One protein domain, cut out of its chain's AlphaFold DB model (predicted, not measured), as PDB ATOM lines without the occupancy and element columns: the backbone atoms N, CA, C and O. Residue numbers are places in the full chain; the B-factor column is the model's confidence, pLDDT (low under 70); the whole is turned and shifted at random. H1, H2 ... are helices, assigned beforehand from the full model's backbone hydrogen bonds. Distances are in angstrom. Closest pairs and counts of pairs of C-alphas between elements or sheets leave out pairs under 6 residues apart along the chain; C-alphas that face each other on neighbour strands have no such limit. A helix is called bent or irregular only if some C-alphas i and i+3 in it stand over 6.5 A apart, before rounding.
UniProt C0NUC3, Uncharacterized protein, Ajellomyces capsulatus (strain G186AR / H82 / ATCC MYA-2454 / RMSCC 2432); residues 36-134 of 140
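This is residues 36 to 134 of the 140 residues of an uncharacterized protein of Ajellomyces capsulatus (strain G186AR / H82 / ATCC MYA-2454 / RMSCC 2432) (UniProt C0NUC3). One very long helix, H2, makes the long axis of the model and has a small head at its first end, where the loops of residues 36 to 69 and the short helix H1 gather beside it; residues 102 to 134 of H2 stick out from this head as a bare arm. The printed part has 99 residues with two named helices, H1 then H2, and no named strand; the class is all helix. The whole is extended, with a radius of gyration of the C-alphas of 23.6 A and spans of 76 by 27 by 24 A, the arm making the length.

H2 holds residues 83 to 134 and measures 76.6 A from C-alpha 83 at (147.718, -66.116, 120.501) to C-alpha 134 at (198.832, -75.100, 64.221). H1 holds residues 70 to 79 and measures 14.5 A, beginning at C-alpha 70 at (141.534, -57.512, 105.646). Residues 36 to 69 before it hold no named element.

H2 and H1 are near each other, with 8 pairs of C-alphas within 10 A and the closest at 8.3 A. A tight link of 3 residues joins H1 to H2. Residues 67 to 75, of which 70 to 75 belong to H1, stand free, as do residues 102 to 134 of H2. Neither helix is bent. In both H1 and H2 every O i to N i+4 pair is within hydrogen-bond range.

The two C-alphas farthest apart are those of Thr 82 and Arg 134, at 77.9 A. Without the stretches that stand free, the body has 57 residues and spans 29 by 28 by 15 A. The printed part has no cut. The mean pLDDT of the printed part is 94.0, and no printed residue is under 70.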
ATOM      1  N   PRO A  36     165.027 -56.573 111.437       94.04
ATOM      2  CA  PRO A  36     164.469 -57.857 111.018       94.04
ATOM      3  C   PRO A  36     162.949 -57.919 111.198       94.04
ATOM      4  O   PRO A  36     162.436 -57.553 112.254       94.04
ATOM      5  N   ILE A  37     162.226 -58.458 110.212       92.12
ATOM      6  CA  ILE A  37     160.776 -58.707 110.349       92.12
ATOM      7  C   ILE A  37     160.503 -59.752 111.434       92.12
ATOM      8  O   ILE A  37     159.496 -59.691 112.138       92.12
ATOM      9  N   HIS A  38     161.403 -60.729 111.554       93.41
ATOM     10  CA  HIS A  38     161.310 -61.815 112.514       93.41
ATOM     11  C   HIS A  38     162.707 -62.171 113.030       93.41
ATOM     12  O   HIS A  38     163.672 -62.166 112.267       93.41
ATOM     13  N   HIS A  39     162.831 -62.542 114.305       93.38
ATOM     14  CA  HIS A  39     164.126 -62.901 114.907       93.38
ATOM     15  C   HIS A  39     164.787 -64.115 114.224       93.38
ATOM     16  O   HIS A  39     166.009 -64.205 114.139       93.38
ATOM     17  N   LEU A  40     163.981 -65.032 113.675       94.63
ATOM     18  CA  LEU A  40     164.454 -66.150 112.851       94.63
ATOM     19  C   LEU A  40     164.740 -65.775 111.389       94.63
ATOM     20  O   LEU A  40     165.061 -66.683 110.635       94.63
ATOM     21  N   LEU A  41     164.645 -64.511 110.973       93.59
ATOM     22  CA  LEU A  41     164.915 -64.045 109.601       93.59
ATOM     23  C   LEU A  41     165.689 -62.701 109.610       93.59
ATOM     24  O   LEU A  41     165.169 -61.691 109.136       93.59
ATOM     25  N   PRO A  42     166.918 -62.648 110.161       93.04
ATOM     26  CA  PRO A  42     167.734 -61.435 110.239       93.04
ATOM     27  C   PRO A  42     168.171 -60.884 108.873       93.04
ATOM     28  O   PRO A  42     168.601 -59.732 108.792       93.04
ATOM     29  N   GLU A  43     168.080 -61.694 107.818       90.83
ATOM     30  CA  GLU A  43     168.398 -61.325 106.439       90.83
ATOM     31  C   GLU A  43     167.253 -60.537 105.778       90.83
ATOM     32  O   GLU A  43     167.487 -59.770 104.848       90.83
ATOM     33  N   ILE A  44     166.013 -60.687 106.267       92.60
ATOM     34  CA  ILE A  44     164.841 -59.965 105.756       92.60
ATOM     35  C   ILE A  44     164.516 -58.824 106.714       92.60
ATOM     36  O   ILE A  44     163.864 -59.001 107.748       92.60
ATOM     37  N   ARG A  45     164.979 -57.633 106.345       94.63
ATOM     38  CA  ARG A  45     164.841 -56.418 107.146       94.63
ATOM     39  C   ARG A  45     163.886 -55.418 106.512       94.63
ATOM     40  O   ARG A  45     163.750 -55.365 105.292       94.63
ATOM     41  N   VAL A  46     163.246 -54.620 107.349       93.83
ATOM     42  CA  VAL A  46     162.316 -53.545 106.994       93.83
ATOM     43  C   VAL A  46     162.679 -52.271 107.756       93.83
ATOM     44  O   VAL A  46     163.451 -52.343 108.719       93.83
ATOM     45  N   PRO A  47     162.137 -51.115 107.345       93.23
ATOM     46  CA  PRO A  47     162.269 -49.883 108.111       93.23
ATOM     47  C   PRO A  47     161.694 -50.010 109.528       93.23
ATOM     48  O   PRO A  47     160.774 -50.795 109.771       93.23
ATOM     49  N   SER A  48     162.220 -49.210 110.457       84.17
ATOM     50  CA  SER A  48     161.800 -49.178 111.869       84.17
ATOM     51  C   SER A  48     161.150 -47.878 112.326       84.17
ATOM     52  O   SER A  48     160.669 -47.807 113.453       84.17
ATOM     53  N   ASP A  49     161.163 -46.839 111.499       78.36
ATOM     54  CA  ASP A  49     161.185 -45.480 112.053       78.36
ATOM     55  C   ASP A  49     159.798 -44.916 112.378       78.36
ATOM     56  O   ASP A  49     159.682 -43.995 113.182       78.36
ATOM     57  N   ALA A  50     158.734 -45.479 111.796       82.52
ATOM     58  CA  ALA A  50     157.370 -44.989 112.010       82.52
ATOM     59  C   ALA A  50     156.372 -46.070 112.440       82.52
ATOM     60  O   ALA A  50     155.356 -45.756 113.061       82.52
ATOM     61  N   LEU A  51     156.621 -47.339 112.108       87.87
ATOM     62  CA  LEU A  51     155.700 -48.437 112.384       87.87
ATOM     63  C   LEU A  51     156.462 -49.666 112.901       87.87
ATOM     64  O   LEU A  51     157.632 -49.856 112.579       87.87
ATOM     65  N   PRO A  52     155.801 -50.550 113.667       89.74
ATOM     66  CA  PRO A  52     156.339 -51.872 113.957       89.74
ATOM     67  C   PRO A  52     156.737 -52.614 112.673       89.74
ATOM     68  O   PRO A  52     156.024 -52.540 111.674       89.74
ATOM     69  N   ALA A  53     157.810 -53.407 112.724       90.00
ATOM     70  CA  ALA A  53     158.343 -54.134 111.565       90.00
ATOM     71  C   ALA A  53     157.279 -54.964 110.809       90.00
ATOM     72  O   ALA A  53     157.258 -54.998 109.582       90.00
ATOM     73  N   HIS A  54     156.325 -55.570 111.524       87.72
ATOM     74  CA  HIS A  54     155.238 -56.363 110.932       87.72
ATOM     75  C   HIS A  54     154.167 -55.536 110.191       87.72
ATOM     76  O   HIS A  54     153.204 -56.107 109.682       87.72
ATOM     77  N   ARG A  55     154.284 -54.203 110.162       91.01
ATOM     78  CA  ARG A  55     153.401 -53.291 109.417       91.01
ATOM     79  C   ARG A  55     154.015 -52.772 108.122       91.01
ATOM     80  O   ARG A  55     153.378 -51.968 107.450       91.01
ATOM     81  N   TYR A  56     155.210 -53.225 107.766       92.27
ATOM     82  CA  TYR A  56     155.822 -52.920 106.481       92.27
ATOM     83  C   TYR A  56     155.734 -54.110 105.539       92.27
ATOM     84  O   TYR A  56     155.846 -55.270 105.941       92.27
ATOM     85  N   HIS A  57     155.572 -53.809 104.260       90.89
ATOM     86  CA  HIS A  57     155.667 -54.799 103.211       90.89
ATOM     87  C   HIS A  57     157.137 -55.238 103.047       90.89
ATOM     88  O   HIS A  57     158.009 -54.391 102.837       90.89
ATOM     89  N   PRO A  58     157.451 -56.546 103.110       89.96
ATOM     90  CA  PRO A  58     158.830 -57.047 103.116       89.96
ATOM     91  C   PRO A  58     159.618 -56.735 101.839       89.96
ATOM     92  O   PRO A  58     160.848 -56.723 101.864       89.96
ATOM     93  N   ILE A  59     158.932 -56.523 100.714       92.37
ATOM     94  CA  ILE A  59     159.561 -56.352  99.397       92.37
ATOM     95  C   ILE A  59     159.700 -54.873  99.043       92.37
ATOM     96  O   ILE A  59     160.754 -54.464  98.579       92.37
ATOM     97  N   THR A  60     158.664 -54.075  99.285       92.75
ATOM     98  CA  THR A  60     158.602 -52.660  98.873       92.75
ATOM     99  C   THR A  60     158.968 -51.710 100.010       92.75
ATOM    100  O   THR A  60     159.121 -50.518  99.785       92.75
ATOM    101  N   CYS A  61     159.075 -52.212 101.246       90.82
ATOM    102  CA  CYS A  61     159.315 -51.414 102.451       90.82
ATOM    103  C   CYS A  61     158.288 -50.287 102.674       90.82
ATOM    104  O   CYS A  61     158.531 -49.367 103.451       90.82
ATOM    105  N   THR A  62     157.116 -50.377 102.042       91.20
ATOM    106  CA  THR A  62     155.995 -49.453 102.231       91.20
ATOM    107  C   THR A  62     155.092 -49.925 103.374       91.20
ATOM    108  O   THR A  62     155.006 -51.134 103.615       91.20
ATOM    109  N   PRO A  63     154.398 -49.022 104.089       91.06
ATOM    110  CA  PRO A  63     153.370 -49.410 105.052       91.06
ATOM    111  C   PRO A  63     152.308 -50.319 104.420       91.06
ATOM    112  O   PRO A  63     151.869 -50.071 103.298       91.06
ATOM    113  N   LEU A  64     151.901 -51.366 105.136       89.07
ATOM    114  CA  LEU A  64     150.818 -52.258 104.724       89.07
ATOM    115  C   LEU A  64     149.471 -51.539 104.849       89.07
ATOM    116  O   LEU A  64     149.166 -50.979 105.907       89.07
ATOM    117  N   ASP A  65     148.637 -51.619 103.812       86.36
ATOM    118  CA  ASP A  65     147.256 -51.151 103.883       86.36
ATOM    119  C   ASP A  65     146.370 -52.193 104.586       86.36
ATOM    120  O   ASP A  65     146.149 -53.308 104.111       86.36
ATOM    121  N   ALA A  66     145.819 -51.825 105.742       81.91
ATOM    122  CA  ALA A  66     144.925 -52.692 106.504       81.91
ATOM    123  C   ALA A  66     143.653 -53.089 105.730       81.91
ATOM    124  O   ALA A  66     143.048 -54.117 106.052       81.91
ATOM    125  N   VAL A  67     143.232 -52.291 104.743       88.20
ATOM    126  CA  VAL A  67     142.062 -52.576 103.906       88.20
ATOM    127  C   VAL A  67     142.369 -53.712 102.934       88.20
ATOM    128  O   VAL A  67     141.595 -54.670 102.869       88.20
ATOM    129  N   GLU A  68     143.516 -53.656 102.255       87.29
ATOM    130  CA  GLU A  68     143.946 -54.672 101.286       87.29
ATOM    131  C   GLU A  68     144.099 -56.053 101.929       87.29
ATOM    132  O   GLU A  68     143.658 -57.058 101.372       87.29
ATOM    133  N   TYR A  69     144.658 -56.104 103.143       88.72
ATOM    134  CA  TYR A  69     144.934 -57.366 103.835       88.72
ATOM    135  C   TYR A  69     143.789 -57.870 104.718       88.72
ATOM    136  O   TYR A  69     143.933 -58.870 105.431       88.72
ATOM    137  N   ARG A  70     142.632 -57.199 104.718       92.12
ATOM    138  CA  ARG A  70     141.534 -57.512 105.646       92.12
ATOM    139  C   ARG A  70     141.025 -58.946 105.485       92.12
ATOM    140  O   ARG A  70     140.756 -59.609 106.490       92.12
ATOM    141  N   ALA A  71     140.911 -59.423 104.246       93.68
ATOM    142  CA  ALA A  71     140.450 -60.777 103.948       93.68
ATOM    143  C   ALA A  71     141.448 -61.838 104.441       93.68
ATOM    144  O   ALA A  71     141.051 -62.770 105.144       93.68
ATOM    145  N   GLN A  72     142.744 -61.662 104.157       92.73
ATOM    146  CA  GLN A  72     143.796 -62.582 104.607       92.73
ATOM    147  C   GLN A  72     143.948 -62.564 106.134       92.73
ATOM    148  O   GLN A  72     144.137 -63.603 106.763       92.73
ATOM    149  N   LEU A  73     143.803 -61.401 106.775       91.54
ATOM    150  CA  LEU A  73     143.803 -61.315 108.237       91.54
ATOM    151  C   LEU A  73     142.620 -62.070 108.848       91.54
ATOM    152  O   LEU A  73     142.758 -62.679 109.909       91.54
ATOM    153  N   GLN A  74     141.454 -62.058 108.198       94.62
ATOM    154  CA  GLN A  74     140.302 -62.818 108.675       94.62
ATOM    155  C   GLN A  74     140.504 -64.330 108.519       94.62
ATOM    156  O   GLN A  74     140.101 -65.070 109.415       94.62
ATOM    157  N   SER A  75     141.134 -64.801 107.437       95.57
ATOM    158  CA  SER A  75     141.466 -66.225 107.291       95.57
ATOM    159  C   SER A  75     142.509 -66.668 108.317       95.57
ATOM    160  O   SER A  75     142.289 -67.664 108.999       95.57
ATOM    161  N   LEU A  76     143.567 -65.878 108.524       92.80
ATOM    162  CA  LEU A  76     144.603 -66.174 109.520       92.80
ATOM    163  C   LEU A  76     144.041 -66.239 110.944       92.80
ATOM    164  O   LEU A  76     144.455 -67.084 111.726       92.80
ATOM    165  N   ARG A  77     143.055 -65.401 111.284       93.89
ATOM    166  CA  ARG A  77     142.371 -65.467 112.589       93.89
ATOM    167  C   ARG A  77     141.540 -66.737 112.780       93.89
ATOM    168  O   ARG A  77     141.328 -67.144 113.916       93.89
ATOM    169  N   LYS A  78     141.039 -67.339 111.695       95.43
ATOM    170  CA  LYS A  78     140.328 -68.627 111.755       95.43
ATOM    171  C   LYS A  78     141.307 -69.787 111.919       95.43
ATOM    172  O   LYS A  78     141.026 -70.698 112.686       95.43
ATOM    173  N   GLU A  79     142.432 -69.735 111.213       95.18
ATOM    174  CA  GLU A  79     143.489 -70.749 111.273       95.18
ATOM    175  C   GLU A  79     144.219 -70.737 112.625       95.18
ATOM    176  O   GLU A  79     144.387 -71.775 113.262       95.18
ATOM    177  N   TYR A  80     144.568 -69.547 113.114       95.66
ATOM    178  CA  TYR A  80     145.272 -69.331 114.373       95.66
ATOM    179  C   TYR A  80     144.357 -68.638 115.388       95.66
ATOM    180  O   TYR A  80     144.477 -67.447 115.670       95.66
ATOM    181  N   SER A  81     143.423 -69.406 115.947       94.17
ATOM    182  CA  SER A  81     142.377 -68.902 116.851       94.17
ATOM    183  C   SER A  81     142.884 -68.433 118.220       94.17
ATOM    184  O   SER A  81     142.181 -67.706 118.923       94.17
ATOM    185  N   THR A  82     144.098 -68.826 118.614       96.18
ATOM    186  CA  THR A  82     144.725 -68.423 119.879       96.18
ATOM    187  C   THR A  82     146.046 -67.704 119.633       96.18
ATOM    188  O   THR A  82     146.743 -67.980 118.658       96.18
ATOM    189  N   SER A  83     146.429 -66.820 120.559       94.41
ATOM    190  CA  SER A  83     147.718 -66.116 120.501       94.41
ATOM    191  C   SER A  83     148.902 -67.091 120.433       94.41
ATOM    192  O   SER A  83     149.798 -66.931 119.610       94.41
ATOM    193  N   VAL A  84     148.861 -68.170 121.225       96.32
ATOM    194  CA  VAL A  84     149.906 -69.206 121.227       96.32
ATOM    195  C   VAL A  84     149.999 -69.909 119.870       96.32
ATOM    196  O   VAL A  84     151.100 -70.109 119.360       96.32
ATOM    197  N   ALA A  85     148.859 -70.247 119.253       95.88
ATOM    198  CA  ALA A  85     148.845 -70.840 117.917       95.88
ATOM    199  C   ALA A  85     149.401 -69.875 116.861       95.88
ATOM    200  O   ALA A  85     150.167 -70.302 116.002       95.88
ATOM    201  N   ALA A  86     149.073 -68.582 116.952       94.94
ATOM    202  CA  ALA A  86     149.573 -67.568 116.028       94.94
ATOM    203  C   ALA A  86     151.098 -67.405 116.119       94.94
ATOM    204  O   ALA A  86     151.769 -67.400 115.090       94.94
ATOM    205  N   VAL A  87     151.654 -67.343 117.335       94.45
ATOM    206  CA  VAL A  87     153.111 -67.264 117.543       94.45
ATOM    207  C   VAL A  87     153.802 -68.515 117.000       94.45
ATOM    208  O   VAL A  87     154.766 -68.410 116.246       94.45
ATOM    209  N   LYS A  88     153.274 -69.706 117.305       96.03
ATOM    210  CA  LYS A  88     153.830 -70.962 116.788       96.03
ATOM    211  C   LYS A  88     153.788 -71.018 115.256       96.03
ATOM    212  O   LYS A  88     154.780 -71.396 114.637       96.03
ATOM    213  N   GLY A  89     152.681 -70.588 114.650       95.38
ATOM    214  CA  GLY A  89     152.538 -70.504 113.197       95.38
ATOM    215  C   GLY A  89     153.542 -69.545 112.557       95.38
ATOM    216  O   GLY A  89     154.159 -69.880 111.546       95.38
ATOM    217  N   GLN A  90     153.778 -68.382 113.174       93.69
ATOM    218  CA  GLN A  90     154.805 -67.439 112.721       93.69
ATOM    219  C   GLN A  90     156.209 -68.048 112.780       93.69
ATOM    220  O   GLN A  90     156.963 -67.926 111.813       93.69
ATOM    221  N   GLU A  91     156.556 -68.746 113.865       96.51
ATOM    222  CA  GLU A  91     157.859 -69.402 113.972       96.51
ATOM    223  C   GLU A  91     158.045 -70.514 112.935       96.51
ATOM    224  O   GLU A  91     159.111 -70.618 112.328       96.51
ATOM    225  N   GLU A  92     157.034 -71.359 112.727       96.80
ATOM    226  CA  GLU A  92     157.072 -72.428 111.724       96.80
ATOM    227  C   GLU A  92     157.234 -71.858 110.314       96.80
ATOM    228  O   GLU A  92     158.106 -72.306 109.565       96.80
ATOM    229  N   MET A  93     156.482 -70.805 109.986       95.02
ATOM    230  CA  MET A  93     156.610 -70.115 108.706       95.02
ATOM    231  C   MET A  93     157.999 -69.492 108.536       95.02
ATOM    232  O   MET A  93     158.616 -69.615 107.479       95.02
ATOM    233  N   ALA A  94     158.539 -68.869 109.586       95.38
ATOM    234  CA  ALA A  94     159.872 -68.286 109.544       95.38
ATOM    235  C   ALA A  94     160.967 -69.353 109.353       95.38
ATOM    236  O   ALA A  94     161.906 -69.141 108.581       95.38
ATOM    237  N   ARG A  95     160.838 -70.525 109.992       97.06
ATOM    238  CA  ARG A  95     161.745 -71.668 109.772       97.06
ATOM    239  C   ARG A  95     161.663 -72.182 108.335       97.06
ATOM    240  O   ARG A  95     162.699 -72.447 107.728       97.06
ATOM    241  N   GLU A  96     160.459 -72.281 107.778       97.38
ATOM    242  CA  GLU A  96     160.248 -72.723 106.397       97.38
ATOM    243  C   GLU A  96     160.842 -71.738 105.380       97.38
ATOM    244  O   GLU A  96     161.534 -72.151 104.448       97.38
ATOM    245  N   ILE A  97     160.658 -70.429 105.580       95.52
ATOM    246  CA  ILE A  97     161.284 -69.399 104.737       95.52
ATOM    247  C   ILE A  97     162.808 -69.530 104.790       95.52
ATOM    248  O   ILE A  97     163.458 -69.573 103.745       95.52
ATOM    249  N   ARG A  98     163.385 -69.671 105.990       94.99
ATOM    250  CA  ARG A  98     164.833 -69.854 106.152       94.99
ATOM    251  C   ARG A  98     165.337 -71.097 105.416       94.99
ATOM    252  O   ARG A  98     166.373 -71.033 104.754       94.99
ATOM    253  N   ARG A  99     164.607 -72.215 105.495       96.89
ATOM    254  CA  ARG A  99     164.935 -73.443 104.752       96.89
ATOM    255  C   ARG A  99     164.967 -73.178 103.246       96.89
ATOM    256  O   ARG A  99     165.952 -73.513 102.592       96.89
ATOM    257  N   ARG A 100     163.939 -72.517 102.705       97.19
ATOM    258  CA  ARG A 100     163.863 -72.175 101.274       97.19
ATOM    259  C   ARG A 100     164.991 -71.253 100.826       97.19
ATOM    260  O   ARG A 100     165.529 -71.458  99.741       97.19
ATOM    261  N   MET A 101     165.366 -70.270 101.644       94.48
ATOM    262  CA  MET A 101     166.492 -69.381 101.342       94.48
ATOM    263  C   MET A 101     167.803 -70.161 101.238       94.48
ATOM    264  O   MET A 101     168.528 -70.002 100.257       94.48
ATOM    265  N   LYS A 102     168.065 -71.064 102.190       96.12
ATOM    266  CA  LYS A 102     169.256 -71.922 102.166       96.12
ATOM    267  C   LYS A 102     169.295 -72.817 100.923       96.12
ATOM    268  O   LYS A 102     170.325 -72.919 100.266       96.12
ATOM    269  N   GLU A 103     168.170 -73.430 100.564       97.90
ATOM    270  CA  GLU A 103     168.076 -74.276  99.366       97.90
ATOM    271  C   GLU A 103     168.258 -73.488  98.067       97.90
ATOM    272  O   GLU A 103     168.853 -73.987  97.111       97.90
ATOM    273  N   ALA A 104     167.743 -72.259  98.010       96.86
ATOM    274  CA  ALA A 104     167.952 -71.376  96.871       96.86
ATOM    275  C   ALA A 104     169.433 -70.987  96.732       96.86
ATOM    276  O   ALA A 104     169.966 -70.984  95.620       96.86
ATOM    277  N   GLU A 105     170.108 -70.714  97.848       96.11
ATOM    278  CA  GLU A 105     171.534 -70.403  97.866       96.11
ATOM    279  C   GLU A 105     172.393 -71.591  97.415       96.11
ATOM    280  O   GLU A 105     173.230 -71.431  96.525       96.11
ATOM    281  N   GLU A 106     172.119 -72.795  97.922       97.76
ATOM    282  CA  GLU A 106     172.823 -74.017  97.516       97.76
ATOM    283  C   GLU A 106     172.650 -74.303  96.014       97.76
ATOM    284  O   GLU A 106     173.613 -74.603  95.303       97.76
ATOM    285  N   LYS A 107     171.429 -74.144  95.483       98.14
ATOM    286  CA  LYS A 107     171.167 -74.285  94.041       98.14
ATOM    287  C   LYS A 107     171.950 -73.264  93.219       98.14
ATOM    288  O   LYS A 107     172.502 -73.621  92.176       98.14
ATOM    289  N   ARG A 108     172.020 -72.013  93.681       97.49
ATOM    290  CA  ARG A 108     172.786 -70.949  93.018       97.49
ATOM    291  C   ARG A 108     174.281 -71.270  93.006       97.49
ATOM    292  O   ARG A 108     174.921 -71.131  91.964       97.49
ATOM    293  N   GLU A 109     174.825 -71.740  94.124       97.82
ATOM    294  CA  GLU A 109     176.234 -72.126  94.229       97.82
ATOM    295  C   GLU A 109     176.566 -73.313  93.313       97.82
ATOM    296  O   GLU A 109     177.550 -73.278  92.568       97.82
ATOM    297  N   ASN A 110     175.714 -74.341  93.299       97.93
ATOM    298  CA  ASN A 110     175.874 -75.510  92.437       97.93
ATOM    299  C   ASN A 110     175.818 -75.143  90.949       97.93
ATOM    300  O   ASN A 110     176.644 -75.616  90.163       97.93
ATOM    301  N   LEU A 111     174.901 -74.252  90.561       98.12
ATOM    302  CA  LEU A 111     174.835 -73.741  89.195       98.12
ATOM    303  C   LEU A 111     176.113 -72.978  88.822       98.12
ATOM    304  O   LEU A 111     176.670 -73.205  87.748       98.12
ATOM    305  N   HIS A 112     176.616 -72.122  89.714       97.51
ATOM    306  CA  HIS A 112     177.854 -71.381  89.478       97.51
ATOM    307  C   HIS A 112     179.060 -72.321  89.302       97.51
ATOM    308  O   HIS A 112     179.838 -72.160  88.358       97.51
ATOM    309  N   LYS A 113     179.181 -73.361  90.140       97.91
ATOM    310  CA  LYS A 113     180.216 -74.404  90.007       97.91
ATOM    311  C   LYS A 113     180.122 -75.141  88.669       97.91
ATOM    312  O   LYS A 113     181.140 -75.323  88.002       97.91
ATOM    313  N   LEU A 114     178.915 -75.527  88.251       98.02
ATOM    314  CA  LEU A 114     178.699 -76.211  86.973       98.02
ATOM    315  C   LEU A 114     179.082 -75.319  85.784       98.02
ATOM    316  O   LEU A 114     179.770 -75.766  84.865       98.02
ATOM    317  N   MET A 115     178.687 -74.045  85.818       97.65
ATOM    318  CA  MET A 115     179.024 -73.070  84.778       97.65
ATOM    319  C   MET A 115     180.527 -72.808  84.691       97.65
ATOM    320  O   MET A 115     181.072 -72.721  83.585       97.65
ATOM    321  N   LYS A 116     181.210 -72.736  85.839       97.89
ATOM    322  CA  LYS A 116     182.668 -72.614  85.903       97.89
ATOM    323  C   LYS A 116     183.348 -73.824  85.262       97.89
ATOM    324  O   LYS A 116     184.109 -73.647  84.314       97.89
ATOM    325  N   ARG A 117     182.978 -75.044  85.672       97.60
ATOM    326  CA  ARG A 117     183.521 -76.292  85.105       97.60
ATOM    327  C   ARG A 117     183.323 -76.372  83.588       97.60
ATOM    328  O   ARG A 117     184.262 -76.667  82.859       97.60
ATOM    329  N   LYS A 118     182.125 -76.039  83.098       97.97
ATOM    330  CA  LYS A 118     181.819 -76.028  81.657       97.97
ATOM    331  C   LYS A 118     182.608 -74.962  80.890       97.97
ATOM    332  O   LYS A 118     182.842 -75.080  79.688       97.97
ATOM    333  N   THR A 119     182.985 -73.871  81.548       97.72
ATOM    334  CA  THR A 119     183.809 -72.827  80.930       97.72
ATOM    335  C   THR A 119     185.264 -73.268  80.830       97.72
ATOM    336  O   THR A 119     185.848 -73.104  79.762       97.72
ATOM    337  N   GLU A 120     185.794 -73.897  81.879       97.82
ATOM    338  CA  GLU A 120     187.134 -74.492  81.894       97.82
ATOM    339  C   GLU A 120     187.270 -75.603  80.840       97.82
ATOM    340  O   GLU A 120     188.220 -75.590  80.062       97.82
ATOM    341  N   GLU A 121     186.283 -76.499  80.729       97.71
ATOM    342  CA  GLU A 121     186.245 -77.559  79.707       97.71
ATOM    343  C   GLU A 121     186.265 -76.991  78.280       97.71
ATOM    344  O   GLU A 121     187.099 -77.364  77.460       97.71
ATOM    345  N   ARG A 122     185.428 -75.989  77.986       97.72
ATOM    346  CA  ARG A 122     185.459 -75.325  76.671       97.72
ATOM    347  C   ARG A 122     186.785 -74.614  76.401       97.72
ATOM    348  O   ARG A 122     187.171 -74.433  75.247       97.72
ATOM    349  N   GLU A 123     187.462 -74.118  77.432       97.55
ATOM    350  CA  GLU A 123     188.760 -73.470  77.271       97.55
ATOM    351  C   GLU A 123     189.862 -74.483  76.955       97.55
ATOM    352  O   GLU A 123     190.661 -74.242  76.046       97.55
ATOM    353  N   THR A 124     189.883 -75.631  77.633       97.24
ATOM    354  CA  THR A 124     190.838 -76.701  77.330       97.24
ATOM    355  C   THR A 124     190.606 -77.269  75.931       97.24
ATOM    356  O   THR A 124     191.568 -77.375  75.171       97.24
ATOM    357  N   GLU A 125     189.354 -77.510  75.530       96.33
ATOM    358  CA  GLU A 125     188.996 -77.910  74.162       96.33
ATOM    359  C   GLU A 125     189.504 -76.907  73.120       96.33
ATOM    360  O   GLU A 125     190.137 -77.291  72.133       96.33
ATOM    361  N   ARG A 126     189.301 -75.603  73.355       96.95
ATOM    362  CA  ARG A 126     189.814 -74.545  72.470       96.95
ATOM    363  C   ARG A 126     191.337 -74.558  72.376       96.95
ATOM    364  O   ARG A 126     191.871 -74.430  71.274       96.95
ATOM    365  N   ARG A 127     192.044 -74.727  73.499       96.96
ATOM    366  CA  ARG A 127     193.514 -74.819  73.516       96.96
ATOM    367  C   ARG A 127     194.000 -76.036  72.723       96.96
ATOM    368  O   ARG A 127     194.918 -75.899  71.914       96.96
ATOM    369  N   VAL A 128     193.366 -77.199  72.900       97.01
ATOM    370  CA  VAL A 128     193.686 -78.432  72.157       97.01
ATOM    371  C   VAL A 128     193.426 -78.247  70.663       97.01
ATOM    372  O   VAL A 128     194.310 -78.521  69.852       97.01
ATOM    373  N   PHE A 129     192.265 -77.707  70.286       96.42
ATOM    374  CA  PHE A 129     191.919 -77.453  68.889       96.42
ATOM    375  C   PHE A 129     192.919 -76.508  68.208       96.42
ATOM    376  O   PHE A 129     193.398 -76.792  67.113       96.42
ATOM    377  N   GLN A 130     193.293 -75.408  68.871       95.63
ATOM    378  CA  GLN A 130     194.289 -74.475  68.339       95.63
ATOM    379  C   GLN A 130     195.668 -75.115  68.168       95.63
ATOM    380  O   GLN A 130     196.371 -74.778  67.215       95.63
ATOM    381  N   LYS A 131     196.064 -76.020  69.072       95.05
ATOM    382  CA  LYS A 131     197.321 -76.766  68.953       95.05
ATOM    383  C   LYS A 131     197.297 -77.682  67.725       95.05
ATOM    384  O   LYS A 131     198.201 -77.595  66.902       95.05
ATOM    385  N   ILE A 132     196.232 -78.469  67.550       94.75
ATOM    386  CA  ILE A 132     196.064 -79.366  66.393       94.75
ATOM    387  C   ILE A 132     196.035 -78.574  65.080       94.75
ATOM    388  O   ILE A 132     196.664 -78.976  64.103       94.75
ATOM    389  N   LYS A 133     195.328 -77.438  65.050       94.14
ATOM    390  CA  LYS A 133     195.277 -76.561  63.874       94.14
ATOM    391  C   LYS A 133     196.677 -76.072  63.482       94.14
ATOM    392  O   LYS A 133     197.067 -76.242  62.332       94.14
ATOM    393  N   ARG A 134     197.449 -75.555  64.447       92.80
ATOM    394  CA  ARG A 134     198.832 -75.100  64.221       92.80
ATOM    395  C   ARG A 134     199.753 -76.221  63.736       92.80
ATOM    396  O   ARG A 134     200.544 -76.003  62.828       92.80
TER     397      ARG A 134